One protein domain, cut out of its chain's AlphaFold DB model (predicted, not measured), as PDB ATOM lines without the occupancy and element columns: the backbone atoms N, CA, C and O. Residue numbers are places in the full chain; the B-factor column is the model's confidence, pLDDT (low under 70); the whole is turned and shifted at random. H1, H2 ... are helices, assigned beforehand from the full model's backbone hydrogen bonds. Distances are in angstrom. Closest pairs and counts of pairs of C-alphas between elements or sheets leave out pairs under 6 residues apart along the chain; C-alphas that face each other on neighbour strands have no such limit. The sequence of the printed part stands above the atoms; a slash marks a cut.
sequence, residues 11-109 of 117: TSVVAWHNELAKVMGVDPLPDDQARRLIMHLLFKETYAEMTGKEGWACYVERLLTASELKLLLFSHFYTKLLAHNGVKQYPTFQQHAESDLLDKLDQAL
ATOM      1  N   THR A  11      11.390  14.802   0.263       90.50
ATOM      2  CA  THR A  11      11.839  15.215   1.600       90.50
ATOM      3  C   THR A  11      11.624  14.091   2.608       90.50
ATOM      4  O   THR A  11      12.533  13.768   3.370       90.50
ATOM      5  N   SER A  12      10.460  13.441   2.557       90.88
ATOM      6  CA  SER A  12      10.153  12.276   3.391       90.88
ATOM      7  C   SER A  12      11.045  11.075   3.059       90.88
ATOM      8  O   SER A  12      11.474  10.364   3.965       90.88
ATOM      9  N   VAL A  13      11.409  10.872   1.785       91.00
ATOM     10  CA  VAL A  13      12.353   9.810   1.391       91.00
ATOM     11  C   VAL A  13      13.781  10.107   1.886       91.00
ATOM     12  O   VAL A  13      14.473   9.191   2.326       91.00
ATOM     13  N   VAL A  14      14.225  11.372   1.894       93.19
ATOM     14  CA  VAL A  14      15.511  11.764   2.517       93.19
ATOM     15  C   VAL A  14      15.484  11.532   4.033       93.19
ATOM     16  O   VAL A  14      16.433  10.979   4.587       93.19
ATOM     17  N   ALA A  15      14.388  11.887   4.710       92.19
ATOM     18  CA  ALA A  15      14.233  11.627   6.142       92.19
ATOM     19  C   ALA A  15      14.268  10.121   6.457       92.19
ATOM     20  O   ALA A  15      14.943   9.697   7.395       92.19
ATOM     21  N   TRP A  16      13.605   9.305   5.633       92.50
ATOM     22  CA  TRP A  16      13.676   7.848   5.729       92.50
ATOM     23  C   TRP A  16      15.113   7.323   5.568       92.50
ATOM     24  O   TRP A  16      15.535   6.457   6.333       92.50
ATOM     25  N   HIS A  17      15.893   7.875   4.635       92.62
ATOM     26  CA  HIS A  17      17.308   7.529   4.477       92.62
ATOM     27  C   HIS A  17      18.126   7.820   5.749       92.62
ATOM     28  O   HIS A  17      18.955   6.999   6.146       92.62
ATOM     29  N   ASN A  18      17.873   8.947   6.418       92.56
ATOM     30  CA  ASN A  18      18.569   9.300   7.658       92.56
ATOM     31  C   ASN A  18      18.225   8.323   8.798       92.56
ATOM     32  O   ASN A  18      19.100   7.932   9.571       92.56
ATOM     33  N   GLU A  19      16.973   7.864   8.868       90.62
ATOM     34  CA  GLU A  19      16.566   6.803   9.797       90.62
ATOM     35  C   GLU A  19      17.212   5.451   9.457       90.62
ATOM     36  O   GLU A  19      17.653   4.744  10.362       90.62
ATOM     37  N   LEU A  20      17.334   5.099   8.171       90.25
ATOM     38  CA  LEU A  20      18.053   3.894   7.744       90.25
ATOM     39  C   LEU A  20      19.519   3.927   8.208       90.25
ATOM     40  O   LEU A  20      19.986   2.953   8.794       90.25
ATOM     41  N   ALA A  21      20.225   5.045   8.006       90.62
ATOM     42  CA  ALA A  21      21.609   5.210   8.458       90.62
ATOM     43  C   ALA A  21      21.741   5.035   9.981       90.62
ATOM     44  O   ALA A  21      22.601   4.294  10.459       90.62
ATOM     45  N   LYS A  22      20.810   5.622  10.744       89.44
ATOM     46  CA  LYS A  22      20.734   5.477  12.203       89.44
ATOM     47  C   LYS A  22      20.518   4.027  12.641       89.44
ATOM     48  O   LYS A  22      21.195   3.572  13.559       89.44
ATOM     49  N   VAL A  23      19.609   3.292  11.994       86.00
ATOM     50  CA  VAL A  23      19.366   1.863  12.278       86.00
ATOM     51  C   VAL A  23      20.590   1.011  11.944       86.00
ATOM     52  O   VAL A  23      20.897   0.065  12.664       86.00
ATOM     53  N   MET A  24      21.306   1.358  10.876       85.50
ATOM     54  CA  MET A  24      22.550   0.696  10.482       85.50
ATOM     55  C   MET A  24      23.746   1.072  11.372       85.50
ATOM     56  O   MET A  24      24.781   0.414  11.288       85.50
ATOM     57  N   GLY A  25      23.627   2.104  12.215       86.25
ATOM     58  CA  GLY A  25      24.724   2.601  13.047       86.25
ATOM     59  C   GLY A  25      25.854   3.235  12.233       86.25
ATOM     60  O   GLY A  25      27.019   3.091  12.599       86.25
ATOM     61  N   VAL A  26      25.518   3.886  11.117       89.44
ATOM     62  CA  VAL A  26      26.468   4.517  10.188       89.44
ATOM     63  C   VAL A  26      26.115   5.986   9.950       89.44
ATOM     64  O   VAL A  26      24.993   6.411  10.230       89.44
ATOM     65  N   ASP A  27      27.051   6.752   9.389       93.31
ATOM     66  CA  ASP A  27      26.792   8.137   9.007       93.31
ATOM     67  C   ASP A  27      25.881   8.198   7.765       93.31
ATOM     68  O   ASP A  27      26.082   7.435   6.807       93.31
ATOM     69  N   PRO A  28      24.869   9.086   7.751       93.62
ATOM     70  CA  PRO A  28      24.020   9.280   6.584       93.62
ATOM     71  C   PRO A  28      24.813   9.891   5.426       93.62
ATOM     72  O   PRO A  28      25.764  10.646   5.631       93.62
ATOM     73  N   LEU A  29      24.378   9.630   4.189       93.44
ATOM     74  CA  LEU A  29      24.832  10.437   3.057       93.44
ATOM     75  C   LEU A  29      24.461  11.913   3.281       93.44
ATOM     76  O   LEU A  29      23.389  12.192   3.822       93.44
ATOM     77  N   PRO A  30      25.272  12.863   2.789       94.56
ATOM     78  CA  PRO A  30      24.867  14.261   2.711       94.56
ATOM     79  C   PRO A  30      23.510  14.422   2.005       94.56
ATOM     80  O   PRO A  30      23.248  13.751   1.002       94.56
ATOM     81  N   ASP A  31      22.653  15.317   2.503       91.81
ATOM     82  CA  ASP A  31      21.278  15.506   2.009       91.81
ATOM     83  C   ASP A  31      21.201  15.751   0.492       91.81
ATOM     84  O   ASP A  31      20.282  15.281  -0.184       91.81
ATOM     85  N   ASP A  32      22.172  16.473  -0.070       92.44
ATOM     86  CA  ASP A  32      22.269  16.729  -1.505       92.44
ATOM     87  C   ASP A  32      22.577  15.448  -2.295       92.44
ATOM     88  O   ASP A  32      21.973  15.209  -3.345       92.44
ATOM     89  N   GLN A  33      23.455  14.586  -1.778       91.69
ATOM     90  CA  GLN A  33      23.760  13.282  -2.369       91.69
ATOM     91  C   GLN A  33      22.581  12.317  -2.246       91.69
ATOM     92  O   GLN A  33      22.230  11.664  -3.230       91.69
ATOM     93  N   ALA A  34      21.929  12.267  -1.080       92.69
ATOM     94  CA  ALA A  34      20.731  11.462  -0.861       92.69
ATOM     95  C   ALA A  34      19.610  11.876  -1.825       92.69
ATOM     96  O   ALA A  34      19.036  11.033  -2.515       92.69
ATOM     97  N   ARG A  35      19.358  13.186  -1.965       93.06
ATOM     98  CA  ARG A  35      18.383  13.723  -2.923       93.06
ATOM     99  C   ARG A  35      18.726  13.335  -4.357       93.06
ATOM    100  O   ARG A  35      17.848  12.870  -5.077       93.06
ATOM    101  N   ARG A  36      19.982  13.495  -4.781       91.06
ATOM    102  CA  ARG A  36      20.416  13.105  -6.134       91.06
ATOM    103  C   ARG A  36      20.240  11.608  -6.382       91.06
ATOM    104  O   ARG A  36      19.809  11.232  -7.467       91.06
ATOM    105  N   LEU A  37      20.521  10.763  -5.388       90.56
ATOM    106  CA  LEU A  37      20.306   9.321  -5.491       90.56
ATOM    107  C   LEU A  37      18.816   8.987  -5.654       90.56
ATOM    108  O   LEU A  37      18.471   8.206  -6.535       90.56
ATOM    109  N   ILE A  38      17.924   9.616  -4.883       91.19
ATOM    110  CA  ILE A  38      16.466   9.428  -5.019       91.19
ATOM    111  C   ILE A  38      16.009   9.829  -6.412       91.19
ATOM    112  O   ILE A  38      15.312   9.066  -7.078       91.19
ATOM    113  N   MET A  39      16.421  11.016  -6.857       90.31
ATOM    114  CA  MET A  39      16.045  11.540  -8.161       90.31
ATOM    115  C   MET A  39      16.513  10.621  -9.292       90.31
ATOM    116  O   MET A  39      15.754  10.367 -10.219       90.31
ATOM    117  N   HIS A  40      17.715  10.059  -9.180       89.25
ATOM    118  CA  HIS A  40      18.230   9.068 -10.120       89.25
ATOM    119  C   HIS A  40      17.462   7.744 -10.095       89.25
ATOM    120  O   HIS A  40      17.300   7.108 -11.129       89.25
ATOM    121  N   LEU A  41      16.991   7.287  -8.936       90.19
ATOM    122  CA  LEU A  41      16.263   6.019  -8.844       90.19
ATOM    123  C   LEU A  41      14.814   6.150  -9.315       90.19
ATOM    124  O   LEU A  41      14.303   5.257  -9.988       90.19
ATOM    125  N   LEU A  42      14.158   7.257  -8.972       89.06
ATOM    126  CA  LEU A  42      12.744   7.480  -9.258       89.06
ATOM    127  C   LEU A  42      12.505   8.115 -10.628       89.06
ATOM    128  O   LEU A  42      11.523   7.784 -11.288       89.06
ATOM    129  N   PHE A  43      13.399   8.991 -11.075       88.62
ATOM    130  CA  PHE A  43      13.224   9.798 -12.278       88.62
ATOM    131  C   PHE A  43      14.427   9.667 -13.212       88.62
ATOM    132  O   PHE A  43      15.385   8.947 -12.935       88.62
ATOM    133  N   LYS A  44      14.374  10.359 -14.350       81.56
ATOM    134  CA  LYS A  44      15.405  10.326 -15.396       81.56
ATOM    135  C   LYS A  44      16.587  11.268 -15.105       81.56
ATOM    136  O   LYS A  44      17.146  11.865 -16.017       81.56
ATOM    137  N   GLU A  45      16.954  11.419 -13.837       78.69
ATOM    138  CA  GLU A  45      18.049  12.295 -13.405       78.69
ATOM    139  C   GLU A  45      19.388  11.550 -13.393       78.69
ATOM    140  O   GLU A  45      19.465  10.352 -13.100       78.69
ATOM    141  N   THR A  46      20.465  12.254 -13.732       76.31
ATOM    142  CA  THR A  46      21.799  11.654 -13.832       76.31
ATOM    143  C   THR A  46      22.482  11.602 -12.466       76.31
ATOM    144  O   THR A  46      22.560  12.605 -11.756       76.31
ATOM    145  N   TYR A  47      23.057  10.449 -12.116       70.56
ATOM    146  CA  TYR A  47      23.906  10.286 -10.934       70.56
ATOM    147  C   TYR A  47      25.210   9.604 -11.327       70.56
ATOM    148  O   TYR A  47      25.181   8.504 -11.870       70.56
ATOM    149  N   ALA A  48      26.347  10.253 -11.055       68.31
ATOM    150  CA  ALA A  48      27.675   9.744 -11.410       68.31
ATOM    151  C   ALA A  48      27.757   9.260 -12.878       68.31
ATOM    152  O   ALA A  48      28.162   8.133 -13.137       68.31
ATOM    153  N   GLU A  49      27.307  10.104 -13.817       76.12
ATOM    154  CA  GLU A  49      27.286   9.846 -15.274       76.12
ATOM    155  C   GLU A  49      26.303   8.758 -15.747       76.12
ATOM    156  O   GLU A  49      26.157   8.534 -16.947       76.12
ATOM    157  N   MET A  50      25.558   8.126 -14.835       72.75
ATOM    158  CA  MET A  50      24.523   7.153 -15.177       72.75
ATOM    159  C   MET A  50      23.148   7.811 -15.288       72.75
ATOM    160  O   MET A  50      22.709   8.512 -14.372       72.75
ATOM    161  N   THR A  51      22.440   7.544 -16.388       77.56
ATOM    162  CA  THR A  51      21.036   7.941 -16.566       77.56
ATOM    163  C   THR A  51      20.151   7.296 -15.502       77.56
ATOM    164  O   THR A  51      20.361   6.141 -15.124       77.56
ATOM    165  N   GLY A  52      19.172   8.060 -15.019       75.94
ATOM    166  CA  GLY A  52      18.198   7.617 -14.032       75.94
ATOM    167  C   GLY A  52      17.404   6.380 -14.445       75.94
ATOM    168  O   GLY A  52      17.241   6.090 -15.629       75.94
ATOM    169  N   LYS A  53      16.926   5.641 -13.445       81.31
ATOM    170  CA  LYS A  53      16.256   4.342 -13.591       81.31
ATOM    171  C   LYS A  53      14.760   4.442 -13.863       81.31
ATOM    172  O   LYS A  53      14.133   3.415 -14.100       81.31
ATOM    173  N   GLU A  54      14.198   5.650 -13.796       86.81
ATOM    174  CA  GLU A  54      12.781   5.921 -14.075       86.81
ATOM    175  C   GLU A  54      11.828   5.045 -13.232       86.81
ATOM    176  O   GLU A  54      10.729   4.705 -13.668       86.81
ATOM    177  N   GLY A  55      12.230   4.673 -12.006       87.69
ATOM    178  CA  GLY A  55      11.492   3.726 -11.167       87.69
ATOM    179  C   GLY A  55      10.055   4.159 -10.865       87.69
ATOM    180  O   GLY A  55       9.174   3.308 -10.767       87.69
ATOM    181  N   TRP A  56       9.792   5.469 -10.786       90.25
ATOM    182  CA  TRP A  56       8.439   5.993 -10.600       90.25
ATOM    183  C   TRP A  56       7.561   5.801 -11.839       90.25
ATOM    184  O   TRP A  56       6.434   5.331 -11.722       90.25
ATOM    185  N   ALA A  57       8.081   6.106 -13.031       88.25
ATOM    186  CA  ALA A  57       7.344   5.895 -14.278       88.25
ATOM    187  C   ALA A  57       7.037   4.405 -14.485       88.25
ATOM    188  O   ALA A  57       5.911   4.042 -14.803       88.25
ATOM    189  N   CYS A  58       8.005   3.530 -14.205       89.38
ATOM    190  CA  CYS A  58       7.797   2.086 -14.258       89.38
ATOM    191  C   CYS A  58       6.726   1.595 -13.263       89.38
ATOM    192  O   CYS A  58       6.004   0.652 -13.579       89.38
ATOM    193  N   TYR A  59       6.602   2.211 -12.082       88.81
ATOM    194  CA  TYR A  59       5.532   1.898 -11.128       88.81
ATOM    195  C   TYR A  59       4.153   2.324 -11.651       88.81
ATOM    196  O   TYR A  59       3.226   1.515 -11.650       88.81
ATOM    197  N   VAL A  60       4.039   3.561 -12.148       86.88
ATOM    198  CA  VAL A  60       2.800   4.116 -12.730       86.88
ATOM    199  C   VAL A  60       2.314   3.262 -13.908       86.88
ATOM    200  O   VAL A  60       1.145   2.893 -13.985       86.88
ATOM    201  N   GLU A  61       3.234   2.842 -14.777       89.06
ATOM    202  CA  GLU A  61       2.957   1.959 -15.919       89.06
ATOM    203  C   GLU A  61       2.769   0.481 -15.520       89.06
ATOM    204  O   GLU A  61       2.618  -0.392 -16.376       89.06
ATOM    205  N   ARG A  62       2.772   0.169 -14.213       88.44
ATOM    206  CA  ARG A  62       2.612  -1.183 -13.645       88.44
ATOM    207  C   ARG A  62       3.646  -2.197 -14.142       88.44
ATOM    208  O   ARG A  62       3.394  -3.401 -14.131       88.44
ATOM    209  N   LEU A  63       4.818  -1.718 -14.556       89.38
ATOM    210  CA  LEU A  63       5.970  -2.546 -14.926       89.38
ATOM    211  C   LEU A  63       6.707  -3.079 -13.695       89.38
ATOM    212  O   LEU A  63       7.435  -4.063 -13.794       89.38
ATOM    213  N   LEU A  64       6.520  -2.427 -12.547       89.44
ATOM    214  CA  LEU A  64       6.993  -2.886 -11.249       89.44
ATOM    215  C   LEU A  64       5.956  -2.609 -10.161       89.44
ATOM    216  O   LEU A  64       5.176  -1.658 -10.225       89.44
ATOM    217  N   THR A  65       5.943  -3.465  -9.150       88.88
ATOM    218  CA  THR A  65       5.083  -3.367  -7.973       88.88
ATOM    219  C   THR A  65       5.625  -2.354  -6.963       88.88
ATOM    220  O   THR A  65       6.812  -2.019  -6.951       88.88
ATOM    221  N   ALA A  66       4.770  -1.904  -6.039       87.00
ATOM    222  CA  ALA A  66       5.191  -1.043  -4.930       87.00
ATOM    223  C   ALA A  66       6.317  -1.682  -4.094       87.00
ATOM    224  O   ALA A  66       7.258  -1.006  -3.680       87.00
ATOM    225  N   SER A  67       6.255  -2.999  -3.876       86.75
ATOM    226  CA  SER A  67       7.289  -3.748  -3.155       86.75
ATOM    227  C   SER A  67       8.627  -3.736  -3.893       86.75
ATOM    228  O   SER A  67       9.661  -3.501  -3.272       86.75
ATOM    229  N   GLU A  68       8.622  -3.927  -5.213       89.06
ATOM    230  CA  GLU A  68       9.840  -3.872  -6.030       89.06
ATOM    231  C   GLU A  68      10.458  -2.471  -6.039       89.06
ATOM    232  O   GLU A  68      11.675  -2.345  -5.897       89.06
ATOM    233  N   LEU A  69       9.640  -1.411  -6.107       89.94
ATOM    234  CA  LEU A  69      10.129  -0.033  -6.008       89.94
ATOM    235  C   LEU A  69      10.806   0.237  -4.658       89.94
ATOM    236  O   LEU A  69      11.900   0.805  -4.604       89.94
ATOM    237  N   LYS A  70      10.176  -0.204  -3.561       89.56
ATOM    238  CA  LYS A  70      10.727  -0.069  -2.206       89.56
ATOM    239  C   LYS A  70      12.051  -0.809  -2.064       89.56
ATOM    240  O   LYS A  70      13.014  -0.237  -1.560       89.56
ATOM    241  N   LEU A  71      12.136  -2.046  -2.552       87.81
ATOM    242  CA  LEU A  71      13.369  -2.837  -2.518       87.81
ATOM    243  C   LEU A  71      14.478  -2.226  -3.386       87.81
ATOM    244  O   LEU A  71      15.650  -2.258  -3.001       87.81
ATOM    245  N   LEU A  72      14.129  -1.626  -4.527       89.25
ATOM    246  CA  LEU A  72      15.076  -0.893  -5.365       89.25
ATOM    247  C   LEU A  72      15.684   0.285  -4.595       89.25
ATOM    248  O   LEU A  72      16.907   0.399  -4.526       89.25
ATOM    249  N   LEU A  73      14.855   1.134  -3.986       90.94
ATOM    250  CA  LEU A  73      15.324   2.261  -3.175       90.94
ATOM    251  C   LEU A  73      16.161   1.787  -1.989       90.94
ATOM    252  O   LEU A  73      17.287   2.249  -1.808       90.94
ATOM    253  N   PHE A  74      15.645   0.814  -1.240       89.69
ATOM    254  CA  PHE A  74      16.318   0.249  -0.080       89.69
ATOM    255  C   PHE A  74      17.712  -0.278  -0.430       89.69
ATOM    256  O   PHE A  74      18.694   0.127   0.184       89.69
ATOM    257  N   SER A  75      17.827  -1.124  -1.456       87.62
ATOM    258  CA  SER A  75      19.109  -1.711  -1.880       87.62
ATOM    259  C   SER A  75      20.139  -0.676  -2.322       87.62
ATOM    260  O   SER A  75      21.322  -0.793  -1.989       87.62
ATOM    261  N   HIS A  76      19.715   0.367  -3.033       90.62
ATOM    262  CA  HIS A  76      20.635   1.408  -3.478       90.62
ATOM    263  C   HIS A  76      21.112   2.262  -2.314       90.62
ATOM    264  O   HIS A  76      22.310   2.490  -2.183       90.62
ATOM    265  N   PHE A  77      20.211   2.682  -1.434       90.56
ATOM    266  CA  PHE A  77      20.612   3.431  -0.253       90.56
ATOM    267  C   PHE A  77      21.506   2.620   0.672       90.56
ATOM    268  O   PHE A  77      22.556   3.105   1.074       90.56
ATOM    269  N   TYR A  78      21.150   1.365   0.925       88.69
ATOM    270  CA  TYR A  78      21.941   0.453   1.738       88.69
ATOM    271  C   TYR A  78      23.378   0.318   1.218       88.69
ATOM    272  O   TYR A  78      24.344   0.531   1.948       88.69
ATOM    273  N   THR A  79      23.536   0.029  -0.077       89.50
ATOM    274  CA  THR A  79      24.865  -0.125  -0.688       89.50
ATOM    275  C   THR A  79      25.663   1.178  -0.694       89.50
ATOM    276  O   THR A  79      26.870   1.150  -0.448       89.50
ATOM    277  N   LYS A  80      25.019   2.327  -0.938       90.81
ATOM    278  CA  LYS A  80      25.695   3.631  -0.928       90.81
ATOM    279  C   LYS A  80      26.078   4.089   0.477       90.81
ATOM    280  O   LYS A  80      27.179   4.609   0.628       90.81
ATOM    281  N   LEU A  81      25.252   3.831   1.488       90.81
ATOM    282  CA  LEU A  81      25.571   4.093   2.894       90.81
ATOM    283  C   LEU A  81      26.797   3.296   3.343       90.81
ATOM    284  O   LEU A  81      27.741   3.871   3.879       90.81
ATOM    285  N   LEU A  82      26.837   1.991   3.064       88.75
ATOM    286  CA  LEU A  82      27.996   1.160   3.408       88.75
ATOM    287  C   LEU A  82      29.270   1.627   2.698       88.75
ATOM    288  O   LEU A  82      30.323   1.722   3.327       88.75
ATOM    289  N   ALA A  83      29.170   1.958   1.407       89.62
ATOM    290  CA  ALA A  83      30.305   2.453   0.634       89.62
ATOM    291  C   ALA A  83      30.824   3.797   1.173       89.62
ATOM    292  O   ALA A  83      32.033   3.970   1.307       89.62
ATOM    293  N   HIS A  84      29.920   4.720   1.521       91.69
ATOM    294  CA  HIS A  84      30.249   6.016   2.117       91.69
ATOM    295  C   HIS A  84      30.990   5.869   3.451       91.69
ATOM    296  O   HIS A  84      31.952   6.585   3.706       91.69
ATOM    297  N   ASN A  85      30.591   4.883   4.255       90.50
ATOM    298  CA  ASN A  85      31.166   4.608   5.569       90.50
ATOM    299  C   ASN A  85      32.364   3.639   5.533       90.50
ATOM    300  O   ASN A  85      32.852   3.209   6.576       90.50
ATOM    301  N   GLY A  86      32.843   3.252   4.344       87.19
ATOM    302  CA  GLY A  86      34.000   2.365   4.190       87.19
ATOM    303  C   GLY A  86      33.785   0.930   4.691       87.19
ATOM    304  O   GLY A  86      34.758   0.203   4.915       87.19
ATOM    305  N   VAL A  87      32.533   0.498   4.860       83.38
ATOM    306  CA  VAL A  87      32.193  -0.838   5.359       83.38
ATOM    307  C   VAL A  87      32.411  -1.870   4.249       83.38
ATOM    308  O   VAL A  87      31.767  -1.832   3.203       83.38
ATOM    309  N   LYS A  88      33.340  -2.806   4.472       67.62
ATOM    310  CA  LYS A  88      33.749  -3.817   3.474       67.62
ATOM    311  C   LYS A  88      32.981  -5.137   3.564       67.62
ATOM    312  O   LYS A  88      33.003  -5.909   2.609       67.62
ATOM    313  N   GLN A  89      32.333  -5.408   4.697       60.50
ATOM    314  CA  GLN A  89      31.465  -6.569   4.884       60.50
ATOM    315  C   GLN A  89      30.025  -6.091   4.987       60.50
ATOM    316  O   GLN A  89      29.687  -5.350   5.901       60.50
ATOM    317  N   TYR A  90      29.201  -6.508   4.035       60.59
ATOM    318  CA  TYR A  90      27.781  -6.201   4.007       60.59
ATOM    319  C   TYR A  90      27.088  -7.031   5.098       60.59
ATOM    320  O   TYR A  90      27.105  -8.261   4.990       60.59
ATOM    321  N   PRO A  91      26.471  -6.421   6.130       58.88
ATOM    322  CA  PRO A  91      25.438  -7.126   6.879       58.88
ATOM    323  C   PRO A  91      24.397  -7.683   5.894       58.88
ATOM    324  O   PRO A  91      24.224  -7.171   4.781       58.88
ATOM    325  N   THR A  92      23.719  -8.773   6.241       60.28
ATOM    326  CA  THR A  92      22.731  -9.341   5.324       60.28
ATOM    327  C   THR A  92      21.568  -8.367   5.166       60.28
ATOM    328  O   THR A  92      20.878  -8.037   6.125       60.28
ATOM    329  N   PHE A  93      21.331  -7.948   3.920       61.91
ATOM    330  CA  PHE A  93      20.202  -7.134   3.448       61.91
ATOM    331  C   PHE A  93      18.852  -7.494   4.106       61.91
ATOM    332  O   PHE A  93      18.024  -6.623   4.361       61.91
ATOM    333  N   GLN A  94      18.663  -8.773   4.439       59.69
ATOM    334  CA  GLN A  94      17.476  -9.318   5.101       59.69
ATOM    335  C   GLN A  94      17.261  -8.832   6.543       59.69
ATOM    336  O   GLN A  94      16.115  -8.663   6.935       59.69
ATOM    337  N   GLN A  95      18.312  -8.536   7.317       62.88
ATOM    338  CA  GLN A  95      18.167  -8.154   8.733       62.88
ATOM    339  C   GLN A  95      17.445  -6.814   8.932       62.88
ATOM    340  O   GLN A  95      16.864  -6.577   9.986       62.88
ATOM    341  N   HIS A  96      17.472  -5.935   7.926       59.91
ATOM    342  CA  HIS A  96      16.859  -4.605   7.998       59.91
ATOM    343  C   HIS A  96      15.607  -4.468   7.121       59.91
ATOM    344  O   HIS A  96      14.806  -3.557   7.342       59.91
ATOM    345  N   ALA A  97      15.415  -5.381   6.164       57.81
ATOM    346  CA  ALA A  97      14.241  -5.428   5.297       57.81
ATOM    347  C   ALA A  97      12.958  -5.872   6.031       57.81
ATOM    348  O   ALA A  97      11.871  -5.673   5.510       57.81
ATOM    349  N   GLU A  98      13.066  -6.429   7.239       57.31
ATOM    350  CA  GLU A  98      11.924  -6.850   8.071       57.31
ATOM    351  C   GLU A  98      11.501  -5.796   9.115       57.31
ATOM    352  O   GLU A  98      10.677  -6.070   9.982       57.31
ATOM    353  N   SER A  99      12.072  -4.589   9.063       63.25
ATOM    354  CA  SER A  99      11.789  -3.519  10.031       63.25
ATOM    355  C   SER A  99      10.713  -2.538   9.548       63.25
ATOM    356  O   SER A  99      10.499  -2.383   8.342       63.25
ATOM    357  N   ASP A 100      10.143  -1.766  10.486       78.19
ATOM    358  CA  ASP A 100       9.244  -0.612  10.254       78.19
ATOM    359  C   ASP A 100       9.788   0.413   9.229       78.19
ATOM    360  O   ASP A 100       9.081   1.329   8.804       78.19
ATOM    361  N   LEU A 101      11.059   0.302   8.820       81.94
ATOM    362  CA  LEU A 101      11.657   1.119   7.768       81.94
ATOM    363  C   LEU A 101      10.966   0.941   6.414       81.94
ATOM    364  O   LEU A 101      10.845   1.931   5.696       81.94
ATOM    365  N   LEU A 102      10.524  -0.265   6.038       82.81
ATOM    366  CA  LEU A 102       9.822  -0.440   4.759       82.81
ATOM    367  C   LEU A 102       8.429   0.191   4.779       82.81
ATOM    368  O   LEU A 102       8.002   0.718   3.753       82.81
ATOM    369  N   ASP A 103       7.765   0.208   5.933       83.06
ATOM    370  CA  ASP A 103       6.475   0.877   6.111       83.06
ATOM    371  C   ASP A 103       6.630   2.401   6.115       83.06
ATOM    372  O   ASP A 103       5.843   3.114   5.495       83.06
ATOM    373  N   LYS A 104       7.693   2.929   6.733       83.56
ATOM    374  CA  LYS A 104       8.034   4.360   6.641       83.56
ATOM    375  C   LYS A 104       8.382   4.780   5.213       83.56
ATOM    376  O   LYS A 104       8.002   5.870   4.790       83.56
ATOM    377  N   LEU A 105       9.089   3.929   4.466       88.25
ATOM    378  CA  LEU A 105       9.370   4.178   3.052       88.25
ATOM    379  C   LEU A 105       8.087   4.145   2.219       88.25
ATOM    380  O   LEU A 105       7.910   4.988   1.346       88.25
ATOM    381  N   ASP A 106       7.192   3.199   2.502       87.12
ATOM    382  CA  ASP A 106       5.878   3.114   1.866       87.12
ATOM    383  C   ASP A 106       5.091   4.411   2.061       87.12
ATOM    384  O   ASP A 106       4.655   5.022   1.086       87.12
ATOM    385  N   GLN A 107       5.027   4.903   3.301       84.38
ATOM    386  CA  GLN A 107       4.413   6.189   3.609       84.38
ATOM    387  C   GLN A 107       5.079   7.321   2.831       84.38
ATOM    388  O   GLN A 107       4.370   8.092   2.204       84.38
ATOM    389  N   ALA A 108       6.413   7.405   2.802       86.50
ATOM    390  CA  ALA A 108       7.130   8.464   2.089       86.50
ATOM    391  C   ALA A 108       6.892   8.457   0.564       86.50
ATOM    392  O   ALA A 108       6.842   9.519  -0.061       86.50
ATOM    393  N   LEU A 109       6.748   7.276  -0.042       85.06
ATOM    394  CA  LEU A 109       6.538   7.119  -1.484       85.06
ATOM    395  C   LEU A 109       5.085   7.321  -1.900       85.06
ATOM    396  O   LEU A 109       4.826   7.903  -2.950       85.06
TER     397      LEU A 109
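What this domain is: This is residues 11 to 109 of the 117 residues of an uncharacterized protein of Hahella sp. KA22 (UniProt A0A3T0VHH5). The long helix H4 runs through the body; H1 and H6, side by side, cross it, H2 packs on it, and short H3 folds back beside its first residues. The printed part has 99 residues with six named helices, H1 to H6 in order, and no named strand. It is all helix and compact, radius of gyration of the C-alphas 12.9 A, spanning 36 by 30 by 24 A.

Where its parts are: H1, residues 11 to 24, begins at C-alpha (11.839, 15.215, 1.600) and is 20.1 A long. H2 is residues 31 to 42, H3 55 to 60, H4 66 to 84 and 27.0 A long, H5 94 to 97. H6, residues 101 to 109, ends at C-alpha (6.538, 7.119, -1.484).

How they stand to each other: The hub H4 touches H1, H2, H3 and H6. H3 and H4 form a hairpin at 10 degrees, closest C-alphas Gly 55 and Leu 69, 6.5 A. H1 and H6 touch at a shallow tilt of 11 degrees, opposite ways, closest C-alphas Ser 12 and Ala 108, 5.0 A. H4 and H5 are near each other. Every O i to N i+4 pair is within hydrogen-bond range in H1, H2, H3, H4 and H6; H5 is too short for one.

The domain as a whole: The printed part has no cut. The link H2 to H3 is long. Residue 48 and residues 88 to 99 are under pLDDT 70.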